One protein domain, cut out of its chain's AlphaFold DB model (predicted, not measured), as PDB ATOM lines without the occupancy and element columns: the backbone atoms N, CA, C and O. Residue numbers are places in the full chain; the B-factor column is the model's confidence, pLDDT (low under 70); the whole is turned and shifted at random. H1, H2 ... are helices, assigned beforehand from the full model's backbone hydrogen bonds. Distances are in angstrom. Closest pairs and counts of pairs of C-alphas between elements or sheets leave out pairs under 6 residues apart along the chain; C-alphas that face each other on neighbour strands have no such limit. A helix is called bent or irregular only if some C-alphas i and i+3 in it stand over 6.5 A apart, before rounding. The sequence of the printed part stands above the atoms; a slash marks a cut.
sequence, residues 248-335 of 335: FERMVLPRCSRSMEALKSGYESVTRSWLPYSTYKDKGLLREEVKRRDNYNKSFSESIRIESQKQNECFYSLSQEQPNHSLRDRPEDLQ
ATOM      1  N   PHE A 248     166.451 231.797 181.410       95.38
ATOM      2  CA  PHE A 248     167.028 230.624 182.062       95.38
ATOM      3  C   PHE A 248     166.727 230.606 183.569       95.38
ATOM      4  O   PHE A 248     166.206 229.619 184.090       95.38
ATOM      5  N   GLU A 249     166.991 231.700 184.284       95.31
ATOM      6  CA  GLU A 249     166.761 231.790 185.731       95.31
ATOM      7  C   GLU A 249     165.290 231.688 186.121       95.31
ATOM      8  O   GLU A 249     164.956 231.113 187.157       95.31
ATOM      9  N   ARG A 250     164.402 232.237 185.294       94.94
ATOM     10  CA  ARG A 250     162.967 232.251 185.568       94.94
ATOM     11  C   ARG A 250     162.295 230.926 185.228       94.94
ATOM     12  O   ARG A 250     161.398 230.498 185.954       94.94
ATOM     13  N   MET A 251     162.668 230.306 184.110       93.62
ATOM     14  CA  MET A 251     161.898 229.204 183.521       93.62
ATOM     15  C   MET A 251     162.596 227.853 183.655       93.62
ATOM     16  O   MET A 251     161.920 226.848 183.891       93.62
ATOM     17  N   VAL A 252     163.926 227.829 183.566       94.94
ATOM     18  CA  VAL A 252     164.714 226.595 183.476       94.94
ATOM     19  C   VAL A 252     165.284 226.202 184.839       94.94
ATOM     20  O   VAL A 252     164.972 225.130 185.370       94.94
ATOM     21  N   LEU A 253     166.054 227.101 185.456       94.94
ATOM     22  CA  LEU A 253     166.786 226.851 186.699       94.94
ATOM     23  C   LEU A 253     165.906 226.283 187.835       94.94
ATOM     24  O   LEU A 253     166.287 225.251 188.400       94.94
ATOM     25  N   PRO A 254     164.716 226.841 188.150       95.19
ATOM     26  CA  PRO A 254     163.910 226.394 189.290       95.19
ATOM     27  C   PRO A 254     163.213 225.046 189.064       95.19
ATOM     28  O   PRO A 254     162.730 224.419 190.011       95.19
ATOM     29  N   ARG A 255     163.089 224.606 187.804       94.38
ATOM     30  CA  ARG A 255     162.480 223.314 187.460       94.38
ATOM     31  C   ARG A 255     163.516 222.201 187.498       94.38
ATOM     32  O   ARG A 255     163.251 221.151 188.073       94.38
ATOM     33  N   CYS A 256     164.698 222.468 186.955       95.94
ATOM     34  CA  CYS A 256     165.742 221.464 186.799       95.94
ATOM     35  C   CYS A 256     166.633 221.287 188.042       95.94
ATOM     36  O   CYS A 256     167.282 220.255 188.179       95.94
ATOM     37  N   SER A 257     166.655 222.245 188.981       94.75
ATOM     38  CA  SER A 257     167.583 222.203 190.131       94.75
ATOM     39  C   SER A 257     167.028 221.552 191.396       94.75
ATOM     40  O   SER A 257     167.792 221.272 192.315       94.75
ATOM     41  N   ARG A 258     165.727 221.242 191.449       93.56
ATOM     42  CA  ARG A 258     165.059 220.782 192.684       93.56
ATOM     43  C   ARG A 258     165.684 219.526 193.287       93.56
ATOM     44  O   ARG A 258     165.893 219.460 194.493       93.56
ATOM     45  N   SER A 259     165.972 218.530 192.450       92.81
ATOM     46  CA  SER A 259     166.563 217.262 192.899       92.81
ATOM     47  C   SER A 259     167.986 217.470 193.428       92.81
ATOM     48  O   SER A 259     168.332 217.010 194.515       92.81
ATOM     49  N   MET A 260     168.785 218.260 192.704       94.56
ATOM     50  CA  MET A 260     170.142 218.636 193.103       94.56
ATOM     51  C   MET A 260     170.156 219.408 194.433       94.56
ATOM     52  O   MET A 260     170.976 219.132 195.308       94.56
ATOM     53  N   GLU A 261     169.242 220.362 194.610       94.81
ATOM     54  CA  GLU A 261     169.086 221.132 195.850       94.81
ATOM     55  C   GLU A 261     168.674 220.242 197.026       94.81
ATOM     56  O   GLU A 261     169.276 220.328 198.098       94.81
ATOM     57  N   ALA A 262     167.709 219.338 196.821       94.81
ATOM     58  CA  ALA A 262     167.297 218.374 197.838       94.81
ATOM     59  C   ALA A 262     168.461 217.460 198.257       94.81
ATOM     60  O   ALA A 262     168.670 217.229 199.451       94.81
ATOM     61  N   LEU A 263     169.261 216.994 197.293       94.94
ATOM     62  CA  LEU A 263     170.431 216.154 197.540       94.94
ATOM     63  C   LEU A 263     171.505 216.898 198.351       94.94
ATOM     64  O   LEU A 263     171.987 216.375 199.358       94.94
ATOM     65  N   LYS A 264     171.837 218.138 197.965       95.00
ATOM     66  CA  LYS A 264     172.780 218.999 198.703       95.00
ATOM     67  C   LYS A 264     172.293 219.283 200.123       95.00
ATOM     68  O   LYS A 264     173.046 219.095 201.076       95.00
ATOM     69  N   SER A 265     171.021 219.649 200.281       95.62
ATOM     70  CA  SER A 265     170.421 219.903 201.593       95.62
ATOM     71  C   SER A 265     170.443 218.660 202.489       95.62
ATOM     72  O   SER A 265     170.706 218.770 203.687       95.62
ATOM     73  N   GLY A 266     170.182 217.474 201.932       95.75
ATOM     74  CA  GLY A 266     170.249 216.210 202.669       95.75
ATOM     75  C   GLY A 266     171.660 215.909 203.177       95.75
ATOM     76  O   GLY A 266     171.840 215.571 204.348       95.75
ATOM     77  N   TYR A 267     172.669 216.108 202.327       96.31
ATOM     78  CA  TYR A 267     174.074 215.943 202.702       96.31
ATOM     79  C   TYR A 267     174.504 216.921 203.792       96.31
ATOM     80  O   TYR A 267     175.096 216.512 204.792       96.31
ATOM     81  N   GLU A 268     174.164 218.202 203.652       96.38
ATOM     82  CA  GLU A 268     174.444 219.204 204.679       96.38
ATOM     83  C   GLU A 268     173.787 218.845 206.015       96.38
ATOM     84  O   GLU A 268     174.426 218.926 207.061       96.38
ATOM     85  N   SER A 269     172.533 218.385 205.997       96.25
ATOM     86  CA  SER A 269     171.840 217.954 207.213       96.25
ATOM     87  C   SER A 269     172.568 216.804 207.915       96.25
ATOM     88  O   SER A 269     172.701 216.815 209.139       96.25
ATOM     89  N   VAL A 270     173.046 215.809 207.163       94.69
ATOM     90  CA  VAL A 270     173.762 214.664 207.737       94.69
ATOM     91  C   VAL A 270     175.139 215.079 208.243       94.69
ATOM     92  O   VAL A 270     175.504 214.741 209.368       94.69
ATOM     93  N   THR A 271     175.898 215.829 207.452       95.19
ATOM     94  CA  THR A 271     177.281 216.207 207.778       95.19
ATOM     95  C   THR A 271     177.380 217.195 208.933       95.19
ATOM     96  O   THR A 271     178.301 217.089 209.740       95.19
ATOM     97  N   ARG A 272     176.393 218.082 209.109       95.50
ATOM     98  CA  ARG A 272     176.300 218.950 210.298       95.50
ATOM     99  C   ARG A 272     176.173 218.162 211.604       95.50
ATOM    100  O   ARG A 272     176.566 218.667 212.649       95.50
ATOM    101  N   SER A 273     175.645 216.935 211.563       94.25
ATOM    102  CA  SER A 273     175.511 216.082 212.755       94.25
ATOM    103  C   SER A 273     176.803 215.346 213.141       94.25
ATOM    104  O   SER A 273     176.858 214.669 214.168       94.25
ATOM    105  N   TRP A 274     177.853 215.437 212.321       96.06
ATOM    106  CA  TRP A 274     179.082 214.683 212.525       96.06
ATOM    107  C   TRP A 274     179.947 215.277 213.632       96.06
ATOM    108  O   TRP A 274     180.419 216.407 213.550       96.06
ATOM    109  N   LEU A 275     180.238 214.464 214.648       95.38
ATOM    110  CA  LEU A 275     181.172 214.847 215.703       95.38
ATOM    111  C   LEU A 275     182.618 214.880 215.177       95.38
ATOM    112  O   LEU A 275     182.974 214.088 214.295       95.38
ATOM    113  N   PRO A 276     183.498 215.730 215.729       95.81
ATOM    114  CA  PRO A 276     184.927 215.653 215.444       95.81
ATOM    115  C   PRO A 276     185.490 214.258 215.755       95.81
ATOM    116  O   PRO A 276     185.080 213.623 216.727       95.81
ATOM    117  N   TYR A 277     186.460 213.781 214.968       95.62
ATOM    118  CA  TYR A 277     187.078 212.468 215.212       95.62
ATOM    119  C   TYR A 277     187.761 212.369 216.584       95.62
ATOM    120  O   TYR A 277     187.809 211.291 217.170       95.62
ATOM    121  N   SER A 278     188.219 213.496 217.134       94.94
ATOM    122  CA  SER A 278     188.793 213.586 218.483       94.94
ATOM    123  C   SER A 278     187.821 213.186 219.600       94.94
ATOM    124  O   SER A 278     188.264 212.863 220.700       94.94
ATOM    125  N   THR A 279     186.513 213.167 219.334       94.94
ATOM    126  CA  THR A 279     185.484 212.785 220.310       94.94
ATOM    127  C   THR A 279     185.464 211.273 220.587       94.94
ATOM    128  O   THR A 279     185.011 210.844 221.650       94.94
ATOM    129  N   TYR A 280     185.985 210.445 219.676       94.94
ATOM    130  CA  TYR A 280     185.942 208.985 219.785       94.94
ATOM    131  C   TYR A 280     187.185 208.449 220.512       94.94
ATOM    132  O   TYR A 280     188.252 208.294 219.922       94.94
ATOM    133  N   LYS A 281     187.046 208.146 221.812       93.38
ATOM    134  CA  LYS A 281     188.134 207.580 222.641       93.38
ATOM    135  C   LYS A 281     188.435 206.109 222.324       93.38
ATOM    136  O   LYS A 281     189.564 205.659 222.503       93.38
ATOM    137  N   ASP A 282     187.433 205.368 221.856       95.88
ATOM    138  CA  ASP A 282     187.569 203.974 221.439       95.88
ATOM    139  C   ASP A 282     188.044 203.889 219.977       95.88
ATOM    140  O   ASP A 282     187.411 204.422 219.061       95.88
ATOM    141  N   LYS A 283     189.169 203.198 219.747       94.31
ATOM    142  CA  LYS A 283     189.783 203.059 218.413       94.31
ATOM    143  C   LYS A 283     188.988 202.160 217.456       94.31
ATOM    144  O   LYS A 283     189.178 202.252 216.245       94.31
ATOM    145  N   GLY A 284     188.174 201.242 217.969       95.50
ATOM    146  CA  GLY A 284     187.238 200.445 217.178       95.50
ATOM    147  C   GLY A 284     186.091 201.312 216.666       95.50
ATOM    148  O   GLY A 284     185.880 201.379 215.459       95.50
ATOM    149  N   LEU A 285     185.442 202.065 217.562       94.31
ATOM    150  CA  LEU A 285     184.360 202.990 217.202       94.31
ATOM    151  C   LEU A 285     184.822 204.084 216.232       94.31
ATOM    152  O   LEU A 285     184.112 204.391 215.279       94.31
ATOM    153  N   LEU A 286     186.028 204.632 216.425       96.19
ATOM    154  CA  LEU A 286     186.603 205.599 215.486       96.19
ATOM    155  C   LEU A 286     186.762 205.005 214.077       96.19
ATOM    156  O   LEU A 286     186.436 205.669 213.095       96.19
ATOM    157  N   ARG A 287     187.248 203.762 213.961       96.44
ATOM    158  CA  ARG A 287     187.423 203.101 212.656       96.44
ATOM    159  C   ARG A 287     186.094 202.869 211.944       96.44
ATOM    160  O   ARG A 287     186.012 203.119 210.743       96.44
ATOM    161  N   GLU A 288     185.067 202.439 212.671       96.38
ATOM    162  CA  GLU A 288     183.724 202.274 212.101       96.38
ATOM    163  C   GLU A 288     183.125 203.614 211.655       96.38
ATOM    164  O   GLU A 288     182.545 203.702 210.574       96.38
ATOM    165  N   GLU A 289     183.324 204.687 212.426       96.31
ATOM    166  CA  GLU A 289     182.829 206.016 212.061       96.31
ATOM    167  C   GLU A 289     183.524 206.587 210.817       96.31
ATOM    168  O   GLU A 289     182.853 207.133 209.941       96.31
ATOM    169  N   VAL A 290     184.850 206.435 210.705       96.88
ATOM    170  CA  VAL A 290     185.600 206.816 209.494       96.88
ATOM    171  C   VAL A 290     185.041 206.072 208.282       96.88
ATOM    172  O   VAL A 290     184.630 206.698 207.308       96.88
ATOM    173  N   LYS A 291     184.906 204.745 208.383       97.44
ATOM    174  CA  LYS A 291     184.359 203.910 207.306       97.44
ATOM    175  C   LYS A 291     182.934 204.322 206.920       97.44
ATOM    176  O   LYS A 291     182.600 204.351 205.736       97.44
ATOM    177  N   ARG A 292     182.087 204.666 207.897       96.62
ATOM    178  CA  ARG A 292     180.718 205.154 207.664       96.62
ATOM    179  C   ARG A 292     180.713 206.464 206.875       96.62
ATOM    180  O   ARG A 292     179.962 206.574 205.907       96.62
ATOM    181  N   ARG A 293     181.535 207.444 207.268       97.56
ATOM    182  CA  ARG A 293     181.623 208.750 206.591       97.56
ATOM    183  C   ARG A 293     182.204 208.631 205.192       97.56
ATOM    184  O   ARG A 293     181.663 209.244 204.278       97.56
ATOM    185  N   ASP A 294     183.228 207.806 205.009       97.56
ATOM    186  CA  ASP A 294     183.824 207.554 203.695       97.56
ATOM    187  C   ASP A 294     182.809 206.915 202.741       97.56
ATOM    188  O   ASP A 294     182.626 207.390 201.619       97.56
ATOM    189  N   ASN A 295     182.073 205.900 203.204       97.44
ATOM    190  CA  ASN A 295     181.007 205.278 202.418       97.44
ATOM    191  C   ASN A 295     179.887 206.273 202.077       97.44
ATOM    192  O   ASN A 295     179.400 206.282 200.946       97.44
ATOM    193  N   TYR A 296     179.497 207.130 203.027       96.94
ATOM    194  CA  TYR A 296     178.481 208.157 202.796       96.94
ATOM    195  C   TYR A 296     178.950 209.215 201.786       96.94
ATOM    196  O   TYR A 296     178.228 209.514 200.841       96.94
ATOM    197  N   ASN A 297     180.176 209.728 201.927       97.31
ATOM    198  CA  ASN A 297     180.775 210.683 200.990       97.31
ATOM    199  C   ASN A 297     180.905 210.096 199.583       97.31
ATOM    200  O   ASN A 297     180.619 210.784 198.601       97.31
ATOM    201  N   LYS A 298     181.297 208.822 199.477       97.12
ATOM    202  CA  LYS A 298     181.368 208.114 198.199       97.12
ATOM    203  C   LYS A 298     179.990 208.011 197.544       97.12
ATOM    204  O   LYS A 298     179.832 208.418 196.398       97.12
ATOM    205  N   SER A 299     178.987 207.543 198.289       96.19
ATOM    206  CA  SER A 299     177.608 207.424 197.798       96.19
ATOM    207  C   SER A 299     177.008 208.780 197.404       96.19
ATOM    208  O   SER A 299     176.348 208.894 196.368       96.19
ATOM    209  N   PHE A 300     177.284 209.834 198.176       96.31
ATOM    210  CA  PHE A 300     176.874 211.196 197.840       96.31
ATOM    211  C   PHE A 300     177.549 211.703 196.562       96.31
ATOM    212  O   PHE A 300     176.872 212.256 195.701       96.31
ATOM    213  N   SER A 301     178.853 211.471 196.400       95.31
ATOM    214  CA  SER A 301     179.594 211.874 195.195       95.31
ATOM    215  C   SER A 301     179.041 211.196 193.938       95.31
ATOM    216  O   SER A 301     178.858 211.845 192.908       95.31
ATOM    217  N   GLU A 302     178.711 209.905 194.028       95.25
ATOM    218  CA  GLU A 302     178.051 209.162 192.948       95.25
ATOM    219  C   GLU A 302     176.659 209.733 192.636       95.25
ATOM    220  O   GLU A 302     176.329 209.940 191.466       95.25
ATOM    221  N   SER A 303     175.876 210.058 193.669       95.38
ATOM    222  CA  SER A 303     174.541 210.651 193.524       95.38
ATOM    223  C   SER A 303     174.596 212.041 192.888       95.38
ATOM    224  O   SER A 303     173.826 212.326 191.975       95.38
ATOM    225  N   ILE A 304     175.540 212.893 193.304       94.88
ATOM    226  CA  ILE A 304     175.749 214.228 192.727       94.88
ATOM    227  C   ILE A 304     176.107 214.125 191.250       94.88
ATOM    228  O   ILE A 304     175.577 214.888 190.450       94.88
ATOM    229  N   ARG A 305     176.965 213.173 190.866       93.25
ATOM    230  CA  ARG A 305     177.323 212.967 189.457       93.25
ATOM    231  C   ARG A 305     176.094 212.631 188.610       93.25
ATOM    232  O   ARG A 305     175.899 213.239 187.564       93.25
ATOM    233  N   ILE A 306     175.257 211.704 189.080       93.19
ATOM    234  CA  ILE A 306     174.029 211.289 188.383       93.19
ATOM    235  C   ILE A 306     173.033 212.451 188.294       93.19
ATOM    236  O   ILE A 306     172.511 212.742 187.219       93.19
ATOM    237  N   GLU A 307     172.773 213.136 189.406       94.19
ATOM    238  CA  GLU A 307     171.826 214.253 189.426       94.19
ATOM    239  C   GLU A 307     172.339 215.457 188.631       94.19
ATOM    240  O   GLU A 307     171.541 216.159 188.022       94.19
ATOM    241  N   SER A 308     173.656 215.670 188.560       92.69
ATOM    242  CA  SER A 308     174.256 216.712 187.720       92.69
ATOM    243  C   SER A 308     174.025 216.437 186.239       92.69
ATOM    244  O   SER A 308     173.718 217.364 185.497       92.69
ATOM    245  N   GLN A 309     174.150 215.180 185.804       91.69
ATOM    246  CA  GLN A 309     173.865 214.807 184.417       91.69
ATOM    247  C   GLN A 309     172.393 215.065 184.084       91.69
ATOM    248  O   GLN A 309     172.102 215.775 183.126       91.69
ATOM    249  N   LYS A 310     171.471 214.601 184.937       93.25
ATOM    250  CA  LYS A 310     170.028 214.852 184.767       93.25
ATOM    251  C   LYS A 310     169.686 216.340 184.766       93.25
ATOM    252  O   LYS A 310     168.847 216.783 183.986       93.25
ATOM    253  N   GLN A 311     170.315 217.117 185.648       93.62
ATOM    254  CA  GLN A 311     170.112 218.561 185.726       93.62
ATOM    255  C   GLN A 311     170.553 219.242 184.428       93.62
ATOM    256  O   GLN A 311     169.799 220.049 183.890       93.62
ATOM    257  N   ASN A 312     171.725 218.889 183.902       91.75
ATOM    258  CA  ASN A 312     172.248 219.454 182.661       91.75
ATOM    259  C   ASN A 312     171.421 219.040 181.433       91.75
ATOM    260  O   ASN A 312     171.174 219.869 180.558       91.75
ATOM    261  N   GLU A 313     170.946 217.792 181.383       92.25
ATOM    262  CA  GLU A 313     169.998 217.341 180.357       92.25
ATOM    263  C   GLU A 313     168.695 218.141 180.418       92.25
ATOM    264  O   GLU A 313     168.237 218.652 179.401       92.25
ATOM    265  N   CYS A 314     168.139 218.325 181.619       95.25
ATOM    266  CA  CYS A 314     166.951 219.147 181.823       95.25
ATOM    267  C   CYS A 314     167.188 220.604 181.401       95.25
ATOM    268  O   CYS A 314     166.332 221.187 180.737       95.25
ATOM    269  N   PHE A 315     168.346 221.186 181.741       95.19
ATOM    270  CA  PHE A 315     168.715 222.537 181.315       95.19
ATOM    271  C   PHE A 315     168.725 222.665 179.796       95.19
ATOM    272  O   PHE A 315     168.117 223.596 179.273       95.19
ATOM    273  N   TYR A 316     169.358 221.726 179.093       93.94
ATOM    274  CA  TYR A 316     169.392 221.726 177.636       93.94
ATOM    275  C   TYR A 316     167.989 221.568 177.043       93.94
ATOM    276  O   TYR A 316     167.518 222.468 176.350       93.94
ATOM    277  N   SER A 317     167.288 220.476 177.364       93.69
ATOM    278  CA  SER A 317     165.980 220.163 176.778       93.69
ATOM    279  C   SER A 317     164.969 221.284 177.003       93.69
ATOM    280  O   SER A 317     164.357 221.762 176.055       93.69
ATOM    281  N   LEU A 318     164.853 221.774 178.238       95.06
ATOM    282  CA  LEU A 318     163.873 222.804 178.559       95.06
ATOM    283  C   LEU A 318     164.231 224.169 177.952       95.06
ATOM    284  O   LEU A 318     163.329 224.955 177.675       95.06
ATOM    285  N   SER A 319     165.518 224.459 177.731       95.12
ATOM    286  CA  SER A 319     165.941 225.683 177.034       95.12
ATOM    287  C   SER A 319     165.596 225.633 175.544       95.12
ATOM    288  O   SER A 319     165.111 226.624 175.007       95.12
ATOM    289  N   GLN A 320     165.769 224.476 174.898       93.06
ATOM    290  CA  GLN A 320     165.411 224.273 173.485       93.06
ATOM    291  C   GLN A 320     163.887 224.226 173.249       93.06
ATOM    292  O   GLN A 320     163.416 224.405 172.133       93.06
ATOM    293  N   GLU A 321     163.085 224.018 174.297       92.94
ATOM    294  CA  GLU A 321     161.618 224.108 174.235       92.94
ATOM    295  C   GLU A 321     161.084 225.549 174.370       92.94
ATOM    296  O   GLU A 321     159.882 225.779 174.213       92.94
ATOM    297  N   GLN A 322     161.936 226.535 174.688       90.62
ATOM    298  CA  GLN A 322     161.482 227.917 174.862       90.62
ATOM    299  C   GLN A 322     161.063 228.542 173.523       90.62
ATOM    300  O   GLN A 322     161.682 228.279 172.500       90.62
ATOM    301  N   PRO A 323     160.053 229.428 173.488       85.50
ATOM    302  CA  PRO A 323     159.628 230.064 172.238       85.50
ATOM    303  C   PRO A 323     160.710 230.968 171.631       85.50
ATOM    304  O   PRO A 323     160.803 231.081 170.413       85.50
ATOM    305  N   ASN A 324     161.537 231.583 172.479       87.81
ATOM    306  CA  ASN A 324     162.646 232.438 172.076       87.81
ATOM    307  C   ASN A 324     163.961 231.755 172.472       87.81
ATOM    308  O   ASN A 324     164.405 231.879 173.614       87.81
ATOM    309  N   HIS A 325     164.551 231.007 171.543       91.94
ATOM    310  CA  HIS A 325     165.864 230.389 171.709       91.94
ATOM    311  C   HIS A 325     166.625 230.368 170.380       91.94
ATOM    312  O   HIS A 325     166.036 230.390 169.300       91.94
ATOM    313  N   SER A 326     167.949 230.308 170.477       90.38
ATOM    314  CA  SER A 326     168.833 229.895 169.395       90.38
ATOM    315  C   SER A 326     169.048 228.395 169.515       90.38
ATOM    316  O   SER A 326     169.343 227.895 170.604       90.38
ATOM    317  N   LEU A 327     168.963 227.682 168.393       88.50
ATOM    318  CA  LEU A 327     169.330 226.271 168.354       88.50
ATOM    319  C   LEU A 327     170.800 226.117 168.757       88.50
ATOM    320  O   LEU A 327     171.661 226.892 168.324       88.50
ATOM    321  N   ARG A 328     171.071 225.135 169.615       86.12
ATOM    322  CA  ARG A 328     172.419 224.786 170.066       86.12
ATOM    323  C   ARG A 328     172.622 223.292 169.960       86.12
ATOM    324  O   ARG A 328     171.702 222.520 170.213       86.12
ATOM    325  N   ASP A 329     173.844 222.906 169.628       83.19
ATOM    326  CA  ASP A 329     174.246 221.517 169.745       83.19
ATOM    327  C   ASP A 329     174.248 221.107 171.216       83.19
ATOM    328  O   ASP A 329     174.515 221.906 172.118       83.19
ATOM    329  N   ARG A 330     173.944 219.832 171.458       76.06
ATOM    330  CA  ARG A 330     173.991 219.264 172.801       76.06
ATOM    331  C   ARG A 330     175.423 219.403 173.348       76.06
ATOM    332  O   ARG A 330     176.336 218.920 172.676       76.06
ATOM    333  N   PRO A 331     175.621 219.993 174.545       68.50
ATOM    334  CA  PRO A 331     176.945 220.149 175.143       68.50
ATOM    335  C   PRO A 331     177.736 218.833 175.144       68.50
ATOM    336  O   PRO A 331     177.184 217.792 175.506       68.50
ATOM    337  N   GLU A 332     179.014 218.882 174.751       59.22
ATOM    338  CA  GLU A 332     179.896 217.703 174.648       59.22
ATOM    339  C   GLU A 332     180.017 216.946 175.980       59.22
ATOM    340  O   GLU A 332     180.086 215.724 175.990       59.22
ATOM    341  N   ASP A 333     179.918 217.654 177.106       55.66
ATOM    342  CA  ASP A 333     179.956 217.098 178.466       55.66
ATOM    343  C   ASP A 333     178.744 216.195 178.810       55.66
ATOM    344  O   ASP A 333     178.677 215.619 179.901       55.66
ATOM    345  N   LEU A 334     177.752 216.119 177.910       49.59
ATOM    346  CA  LEU A 334     176.542 215.293 178.010       49.59
ATOM    347  C   LEU A 334     176.498 214.142 176.992       49.59
ATOM    348  O   LEU A 334     175.470 213.458 176.925       49.59
ATOM    349  N   GLN A 335     177.556 213.958 176.196       41.06
ATOM    350  CA  GLN A 335     177.789 212.771 175.365       41.06
ATOM    351  C   GLN A 335     178.654 211.765 176.129       41.06
ATOM    352  O   GLN A 335     178.386 210.550 175.980       41.06
TER     353      GLN A 335
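AT A GLANCE: This is residues 248 to 335 of the 335 residues of an uncharacterized protein of Serratia oryzae (UniProt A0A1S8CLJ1). One very long helix, H3, makes the length of a rod; H2 folds back beside part of it as a helical hairpin, and short H1 sits at H3's far end, where the last stretch turns back. The 88 printed residues hold three named helices, H1, H2, H3 in chain order, all helix in class. The whole is extended, radius of gyration of the C-alphas 19.0 A, spans 62 by 26 by 13 A.

HOW THE PARTS SIT: H3, residues 283 to 320, touches H2, residues 258 to 272, with residues 300 to 311 alone, at a shallow tilt of 17 degrees, opposite ways; the closest C-alphas, of Met 260 and Glu 307, are 6.0 A apart. With residues 311 to 319 alone H3 touches H1, residues 248 to 256, at a steep tilt of 50 degrees, opposite ways; the closest C-alphas, of Cys 256 and Gln 311, are 5.4 A apart. H1 and H2 meet only through their tight link. In H2 and H3 every O i to N i+4 pair is within hydrogen-bond range; in H1 2 of 5 are, and 1 of 6 O i to N i+3 pairs.

IN THESE COORDINATES: H3 runs 55.3 A from C-alpha 283 at (189.783, 203.059, 218.413) to C-alpha 320 at (165.411, 224.273, 173.485). H2 is 21.0 A long. H1, 10.4 A, begins at (167.028, 230.624, 182.062) and is only just irregular: C-alphas 251 and 254 are 6.7 A apart.

THE WHOLE: The C-alphas farthest apart, of Asp 282 and Pro 323, are 62.3 A apart. The printed part has no cut, and the link H2 to H3 is short. Residues 321 to 335 hold no named element; residues 331 to 335 have pLDDT under 70.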